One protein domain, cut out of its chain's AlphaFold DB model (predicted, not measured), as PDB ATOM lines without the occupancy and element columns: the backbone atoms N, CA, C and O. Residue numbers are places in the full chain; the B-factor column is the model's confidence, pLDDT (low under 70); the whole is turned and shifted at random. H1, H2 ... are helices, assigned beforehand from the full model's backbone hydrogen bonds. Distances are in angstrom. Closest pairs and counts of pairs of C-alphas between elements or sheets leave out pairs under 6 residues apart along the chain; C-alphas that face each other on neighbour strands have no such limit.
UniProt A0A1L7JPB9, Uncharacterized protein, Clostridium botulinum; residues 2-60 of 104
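This is residues 2 to 60 of the 104 residues of an uncharacterized protein of Clostridium botulinum (UniProt A0A1L7JPB9). Two helices are splayed apart in an open shape: H2 begins near the middle of H1 and runs away from it as a long arm, its residues 43 to 59 sticking out. The long loop between them swings out from the end of H1 and folds back to the start of H2. The printed part has 59 residues, with H1 then H2, no named strand, and is all helix. It is only just loose, close to extended, with a radius of gyration of the C-alphas of 15.1 A and spans of 50 by 24 by 24 A.

H1, residues 2 to 19, begins at C-alpha 2 (-29.168, -4.436, -8.330) and is 25.8 A long. H2, residues 37 to 59, is 34.6 A long and ends at C-alpha 59 (-17.285, 41.061, -9.979).

H1 and H2 are close but not clearly touching; their closest C-alphas, of Arg 12 and Phe 38, are 7.7 A apart. They run the same way at a steep tilt of 51 degrees. Every O i to N i+4 pair is within hydrogen-bond range in H1, and 18 of 19 in H2.

The C-alphas farthest apart, of Ala 3 and Ser 60, are 50.6 A apart. The printed part has no cut. The link from H1 to H2, 17 residues, is long. In this model, residues 48 to 60 have pLDDT under 70.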
ATOM      1  N   GLU A   2     -28.046  -5.186  -8.920       77.12
ATOM      2  CA  GLU A   2     -29.168  -4.436  -8.330       77.12
ATOM      3  C   GLU A   2     -29.099  -4.295  -6.798       77.12
ATOM      4  O   GLU A   2     -29.138  -3.181  -6.289       77.12
ATOM      5  N   ALA A   3     -28.827  -5.385  -6.067       87.69
ATOM      6  CA  ALA A   3     -28.708  -5.347  -4.603       87.69
ATOM      7  C   ALA A   3     -27.607  -4.394  -4.092       87.69
ATOM      8  O   ALA A   3     -27.778  -3.720  -3.081       87.69
ATOM      9  N   VAL A   4     -26.477  -4.294  -4.803       89.69
ATOM     10  CA  VAL A   4     -25.380  -3.381  -4.427       89.69
ATOM     11  C   VAL A   4     -25.812  -1.924  -4.592       89.69
ATOM     12  O   VAL A   4     -25.522  -1.097  -3.731       89.69
ATOM     13  N   ASN A   5     -26.551  -1.612  -5.661       93.25
ATOM     14  CA  ASN A   5     -27.096  -0.272  -5.864       93.25
ATOM     15  C   ASN A   5     -28.117   0.082  -4.781       93.25
ATOM     16  O   ASN A   5     -28.059   1.182  -4.239       93.25
ATOM     17  N   GLU A   6     -29.003  -0.845  -4.406       96.19
ATOM     18  CA  GLU A   6     -29.940  -0.615  -3.302       96.19
ATOM     19  C   GLU A   6     -29.219  -0.348  -1.978       96.19
ATOM     20  O   GLU A   6     -29.588   0.576  -1.247       96.19
ATOM     21  N   MET A   7     -28.154  -1.101  -1.686       95.56
ATOM     22  CA  MET A   7     -27.328  -0.867  -0.504       95.56
ATOM     23  C   MET A   7     -26.695   0.527  -0.533       95.56
ATOM     24  O   MET A   7     -26.785   1.251   0.460       95.56
ATOM     25  N   ILE A   8     -26.124   0.943  -1.664       95.31
ATOM     26  CA  ILE A   8     -25.545   2.285  -1.824       95.31
ATOM     27  C   ILE A   8     -26.611   3.374  -1.645       95.31
ATOM     28  O   ILE A   8     -26.376   4.338  -0.917       95.31
ATOM     29  N   GLU A   9     -27.798   3.219  -2.235       96.50
ATOM     30  CA  GLU A   9     -28.892   4.183  -2.073       96.50
ATOM     31  C   GLU A   9     -29.396   4.251  -0.628       96.50
ATOM     32  O   GLU A   9     -29.689   5.332  -0.108       96.50
ATOM     33  N   SER A  10     -29.467   3.111   0.062       96.62
ATOM     34  CA  SER A  10     -29.829   3.074   1.480       96.62
ATOM     35  C   SER A  10     -28.787   3.787   2.354       96.62
ATOM     36  O   SER A  10     -29.155   4.603   3.203       96.62
ATOM     37  N   ALA A  11     -27.494   3.580   2.085       96.50
ATOM     38  CA  ALA A  11     -26.400   4.263   2.767       96.50
ATOM     39  C   ALA A  11     -26.411   5.774   2.487       96.50
ATOM     40  O   ALA A  11     -26.198   6.574   3.400       96.50
ATOM     41  N   ARG A  12     -26.745   6.185   1.256       96.38
ATOM     42  CA  ARG A  12     -26.910   7.598   0.896       96.38
ATOM     43  C   ARG A  12     -28.053   8.247   1.674       96.38
ATOM     44  O   ARG A  12     -27.882   9.350   2.196       96.38
ATOM     45  N   ARG A  13     -29.198   7.567   1.810       97.31
ATOM     46  CA  ARG A  13     -30.320   8.051   2.636       97.31
ATOM     47  C   ARG A  13     -29.918   8.205   4.102       97.31
ATOM     48  O   ARG A  13     -30.276   9.203   4.723       97.31
ATOM     49  N   LEU A  14     -29.137   7.268   4.637       97.06
ATOM     50  CA  LEU A  14     -28.632   7.357   6.006       97.06
ATOM     51  C   LEU A  14     -27.702   8.562   6.194       97.06
ATOM     52  O   LEU A  14     -27.878   9.335   7.138       97.06
ATOM     53  N   LEU A  15     -26.758   8.763   5.269       96.19
ATOM     54  CA  LEU A  15     -25.870   9.923   5.278       96.19
ATOM     55  C   LEU A  15     -26.661  11.234   5.213       96.19
ATOM     56  O   LEU A  15     -26.410  12.137   6.006       96.19
ATOM     57  N   TYR A  16     -27.649  11.325   4.319       96.06
ATOM     58  CA  TYR A  16     -28.530  12.488   4.202       96.06
ATOM     59  C   TYR A  16     -29.227  12.818   5.529       96.06
ATOM     60  O   TYR A  16     -29.208  13.969   5.977       96.06
ATOM     61  N   VAL A  17     -29.797  11.810   6.197       97.81
ATOM     62  CA  VAL A  17     -30.431  11.996   7.509       97.81
ATOM     63  C   VAL A  17     -29.417  12.490   8.537       97.81
ATOM     64  O   VAL A  17     -29.742  13.398   9.291       97.81
ATOM     65  N   GLY A  18     -28.198  11.943   8.560       96.44
ATOM     66  CA  GLY A  18     -27.130  12.403   9.452       96.44
ATOM     67  C   GLY A  18     -26.752  13.868   9.213       96.44
ATOM     68  O   GLY A  18     -26.774  14.673  10.143       96.44
ATOM     69  N   CYS A  19     -26.486  14.236   7.958       94.88
ATOM     70  CA  CYS A  19     -26.121  15.599   7.566       94.88
ATOM     71  C   CYS A  19     -27.206  16.623   7.936       94.88
ATOM     72  O   CYS A  19     -26.895  17.698   8.441       94.88
ATOM     73  N   THR A  20     -28.483  16.280   7.737       95.88
ATOM     74  CA  THR A  20     -29.628  17.170   8.014       95.88
ATOM     75  C   THR A  20     -29.936  17.358   9.501       95.88
ATOM     76  O   THR A  20     -30.783  18.180   9.849       95.88
ATOM     77  N   ARG A  21     -29.243  16.659  10.414       97.00
ATOM     78  CA  ARG A  21     -29.333  16.942  11.859       97.00
ATOM     79  C   ARG A  21     -28.543  18.174  12.281       97.00
ATOM     80  O   ARG A  21     -28.881  18.776  13.303       97.00
ATOM     81  N   ALA A  22     -27.514  18.555  11.531       96.25
ATOM     82  CA  ALA A  22     -26.723  19.737  11.840       96.25
ATOM     83  C   ALA A  22     -27.536  21.014  11.577       96.25
ATOM     84  O   ALA A  22     -28.065  21.209  10.486       96.25
ATOM     85  N   LYS A  23     -27.630  21.898  12.580       92.44
ATOM     86  CA  LYS A  23     -28.376  23.169  12.469       92.44
ATOM     87  C   LYS A  23     -27.527  24.345  11.987       92.44
ATOM     88  O   LYS A  23     -28.053  25.229  11.326       92.44
ATOM     89  N   ALA A  24     -26.249  24.377  12.365       93.50
ATOM     90  CA  ALA A  24     -25.345  25.488  12.067       93.50
ATOM     91  C   ALA A  24     -24.150  25.009  11.238       93.50
ATOM     92  O   ALA A  24     -24.072  25.294  10.049       93.50
ATOM     93  N   ASN A  25     -23.265  24.220  11.850       92.69
ATOM     94  CA  ASN A  25     -22.070  23.698  11.195       92.69
ATOM     95  C   ASN A  25     -22.138  22.173  11.101       92.69
ATOM     96  O   ASN A  25     -22.524  21.505  12.062       92.69
ATOM     97  N   LEU A  26     -21.731  21.634   9.953       93.12
ATOM     98  CA  LEU A  26     -21.588  20.204   9.708       93.12
ATOM     99  C   LEU A  26     -20.108  19.901   9.467       93.12
ATOM    100  O   LEU A  26     -19.523  20.403   8.510       93.12
ATOM    101  N   TYR A  27     -19.525  19.059  10.317       93.19
ATOM    102  CA  TYR A  27     -18.157  18.569  10.162       93.19
ATOM    103  C   TYR A  27     -18.196  17.075   9.861       93.19
ATOM    104  O   TYR A  27     -18.813  16.308  10.597       93.19
ATOM    105  N   ILE A  28     -17.537  16.665   8.778       92.62
ATOM    106  CA  ILE A  28     -17.429  15.263   8.368       92.62
ATOM    107  C   ILE A  28     -15.955  14.883   8.420       92.62
ATOM    108  O   ILE A  28     -15.143  15.447   7.689       92.62
ATOM    109  N   LEU A  29     -15.622  13.932   9.292       93.81
ATOM    110  CA  LEU A  29     -14.280  13.375   9.406       93.81
ATOM    111  C   LEU A  29     -14.202  12.072   8.614       93.81
ATOM    112  O   LEU A  29     -15.131  11.265   8.636       93.81
ATOM    113  N   TYR A  30     -13.089  11.864   7.924       93.81
ATOM    114  CA  TYR A  30     -12.827  10.655   7.155       93.81
ATOM    115  C   TYR A  30     -11.324  10.364   7.127       93.81
ATOM    116  O   TYR A  30     -10.505  11.247   7.376       93.81
ATOM    117  N   ASN A  31     -10.963   9.117   6.829       93.75
ATOM    118  CA  ASN A  31      -9.576   8.722   6.613       93.75
ATOM    119  C   ASN A  31      -9.178   9.010   5.160       93.75
ATOM    120  O   ASN A  31      -9.838   8.543   4.235       93.75
ATOM    121  N   GLU A  32      -8.085   9.738   4.952       90.38
ATOM    122  CA  GLU A  32      -7.603  10.091   3.612       90.38
ATOM    123  C   GLU A  32      -7.142   8.884   2.787       90.38
ATOM    124  O   GLU A  32      -7.191   8.936   1.561       90.38
ATOM    125  N   LYS A  33      -6.709   7.795   3.436       94.56
ATOM    126  CA  LYS A  33      -6.237   6.590   2.735       94.56
ATOM    127  C   LYS A  33      -7.373   5.754   2.149       94.56
ATOM    128  O   LYS A  33      -7.160   5.080   1.149       94.56
ATOM    129  N   ASP A  34      -8.540   5.788   2.784       93.56
ATOM    130  CA  ASP A  34      -9.724   5.037   2.362       93.56
ATOM    131  C   ASP A  34     -10.997   5.864   2.616       93.56
ATOM    132  O   ASP A  34     -11.725   5.649   3.592       93.56
ATOM    133  N   PRO A  35     -11.225   6.911   1.806       92.94
ATOM    134  CA  PRO A  35     -12.390   7.764   1.956       92.94
ATOM    135  C   PRO A  35     -13.638   7.092   1.373       92.94
ATOM    136  O   PRO A  35     -13.610   6.479   0.306       92.94
ATOM    137  N   SER A  36     -14.782   7.304   2.027       92.94
ATOM    138  CA  SER A  36     -16.075   6.886   1.481       92.94
ATOM    139  C   SER A  36     -16.356   7.570   0.139       92.94
ATOM    140  O   SER A  36     -16.058   8.752  -0.045       92.94
ATOM    141  N   VAL A  37     -17.026   6.857  -0.773       92.19
ATOM    142  CA  VAL A  37     -17.483   7.388  -2.069       92.19
ATOM    143  C   VAL A  37     -18.249   8.711  -1.935       92.19
ATOM    144  O   VAL A  37     -18.089   9.611  -2.760       92.19
ATOM    145  N   PHE A  38     -19.007   8.877  -0.849       94.94
ATOM    146  CA  PHE A  38     -19.795  10.080  -0.593       94.94
ATOM    147  C   PHE A  38     -18.940  11.313  -0.257       94.94
ATOM    148  O   PHE A  38     -19.379  12.440  -0.476       94.94
ATOM    149  N   ILE A  39     -17.703  11.134   0.224       93.75
ATOM    150  CA  ILE A  39     -16.777  12.249   0.481       93.75
ATOM    151  C   ILE A  39     -16.432  12.963  -0.826       93.75
ATOM    152  O   ILE A  39     -16.451  14.192  -0.881       93.75
ATOM    153  N   TYR A  40     -16.191  12.211  -1.900       90.56
ATOM    154  CA  TYR A  40     -15.902  12.790  -3.210       90.56
ATOM    155  C   TYR A  40     -17.095  13.570  -3.774       90.56
ATOM    156  O   TYR A  40     -16.911  14.625  -4.384       90.56
ATOM    157  N   GLU A  41     -18.320  13.076  -3.563       90.94
ATOM    158  CA  GLU A  41     -19.551  13.783  -3.940       90.94
ATOM    159  C   GLU A  41     -19.663  15.121  -3.181       90.94
ATOM    160  O   GLU A  41     -19.856  16.171  -3.798       90.94
ATOM    161  N   LEU A  42     -19.440  15.115  -1.862       90.25
ATOM    162  CA  LEU A  42     -19.500  16.310  -1.014       90.25
ATOM    163  C   LEU A  42     -18.414  17.344  -1.346       90.25
ATOM    164  O   LEU A  42     -18.689  18.543  -1.417       90.25
ATOM    165  N   GLN A  43     -17.183  16.901  -1.611       87.62
ATOM    166  CA  GLN A  43     -16.085  17.789  -2.001       87.62
ATOM    167  C   GLN A  43     -16.377  18.534  -3.312       87.62
ATOM    168  O   GLN A  43     -16.017  19.706  -3.446       87.62
ATOM    169  N   LYS A  44     -17.039  17.886  -4.282       85.38
ATOM    170  CA  LYS A  44     -17.452  18.542  -5.536       85.38
ATOM    171  C   LYS A  44     -18.457  19.666  -5.281       85.38
ATOM    172  O   LYS A  44     -18.335  20.732  -5.881       85.38
ATOM    173  N   ILE A  45     -19.408  19.451  -4.371       82.00
ATOM    174  CA  ILE A  45     -20.416  20.456  -3.999       82.00
ATOM    175  C   ILE A  45     -19.744  21.687  -3.374       82.00
ATOM    176  O   ILE A  45     -20.040  22.812  -3.780       82.00
ATOM    177  N   ASN A  46     -18.791  21.488  -2.457       77.31
ATOM    178  CA  ASN A  46     -18.073  22.600  -1.823       77.31
ATOM    179  C   ASN A  46     -17.229  23.403  -2.822       77.31
ATOM    180  O   ASN A  46     -17.303  24.629  -2.827       77.31
ATOM    181  N   LYS A  47     -16.511  22.739  -3.739       71.31
ATOM    182  CA  LYS A  47     -15.727  23.433  -4.778       71.31
ATOM    183  C   LYS A  47     -16.587  24.338  -5.664       71.31
ATOM    184  O   LYS A  47     -16.151  25.421  -6.042       71.31
ATOM    185  N   ASN A  48     -17.809  23.918  -5.992       60.81
ATOM    186  CA  ASN A  48     -18.737  24.744  -6.768       60.81
ATOM    187  C   ASN A  48     -19.211  25.977  -5.987       60.81
ATOM    188  O   ASN A  48     -19.406  27.036  -6.582       60.81
ATOM    189  N   LYS A  49     -19.350  25.860  -4.664       59.50
ATOM    190  CA  LYS A  49     -19.709  26.980  -3.792       59.50
ATOM    191  C   LYS A  49     -18.580  28.012  -3.710       59.50
ATOM    192  O   LYS A  49     -18.826  29.185  -3.970       59.50
ATOM    193  N   ASP A  50     -17.341  27.555  -3.531       55.22
ATOM    194  CA  ASP A  50     -16.152  28.421  -3.534       55.22
ATOM    195  C   ASP A  50     -15.929  29.124  -4.883       55.22
ATOM    196  O   ASP A  50     -15.448  30.255  -4.931       55.22
ATOM    197  N   ASN A  51     -16.261  28.472  -6.001       54.09
ATOM    198  CA  ASN A  51     -16.156  29.081  -7.330       54.09
ATOM    199  C   ASN A  51     -17.204  30.181  -7.549       54.09
ATOM    200  O   ASN A  51     -16.887  31.205  -8.157       54.09
ATOM    201  N   ASN A  52     -18.420  29.994  -7.030       51.94
ATOM    202  CA  ASN A  52     -19.454  31.025  -7.056       51.94
ATOM    203  C   ASN A  52     -19.071  32.215  -6.166       51.94
ATOM    204  O   ASN A  52     -19.122  33.352  -6.635       51.94
ATOM    205  N   ASP A  53     -18.582  31.976  -4.947       49.22
ATOM    206  CA  ASP A  53     -18.138  33.060  -4.061       49.22
ATOM    207  C   ASP A  53     -16.918  33.806  -4.623       49.22
ATOM    208  O   ASP A  53     -16.907  35.037  -4.639       49.22
ATOM    209  N   LYS A  54     -15.945  33.107  -5.227       50.41
ATOM    210  CA  LYS A  54     -14.826  33.757  -5.936       50.41
ATOM    211  C   LYS A  54     -15.282  34.573  -7.140       50.41
ATOM    212  O   LYS A  54     -14.699  35.617  -7.414       50.41
ATOM    213  N   SER A  55     -16.290  34.120  -7.887       50.56
ATOM    214  CA  SER A  55     -16.811  34.894  -9.019       50.56
ATOM    215  C   SER A  55     -17.466  36.201  -8.566       50.56
ATOM    216  O   SER A  55     -17.193  37.239  -9.165       50.56
ATOM    217  N   ASN A  56     -18.222  36.179  -7.464       51.31
ATOM    218  CA  ASN A  56     -18.836  37.371  -6.879       51.31
ATOM    219  C   ASN A  56     -17.791  38.361  -6.351       51.31
ATOM    220  O   ASN A  56     -17.914  39.564  -6.576       51.31
ATOM    221  N   ASP A  57     -16.730  37.855  -5.723       50.16
ATOM    222  CA  ASP A  57     -15.641  38.686  -5.209       50.16
ATOM    223  C   ASP A  57     -14.893  39.400  -6.355       50.16
ATOM    224  O   ASP A  57     -14.622  40.599  -6.290       50.16
ATOM    225  N   ILE A  58     -14.673  38.705  -7.483       55.97
ATOM    226  CA  ILE A  58     -14.067  39.293  -8.690       55.97
ATOM    227  C   ILE A  58     -14.991  40.342  -9.332       55.97
ATOM    228  O   ILE A  58     -14.503  41.391  -9.742       55.97
ATOM    229  N   ILE A  59     -16.310  40.116  -9.388       56.00
ATOM    230  CA  ILE A  59     -17.285  41.061  -9.979       56.00
ATOM    231  C   ILE A  59     -17.291  42.421  -9.251       56.00
ATOM    232  O   ILE A  59     -17.704  43.430  -9.812       56.00
ATOM    233  N   SER A  60     -16.770  42.503  -8.027       57.09
ATOM    234  CA  SER A  60     -16.707  43.757  -7.270       57.09
ATOM    235  C   SER A  60     -15.385  44.529  -7.396       57.09
ATOM    236  O   SER A  60     -15.309  45.673  -6.940       57.09
TER     237      SER A  60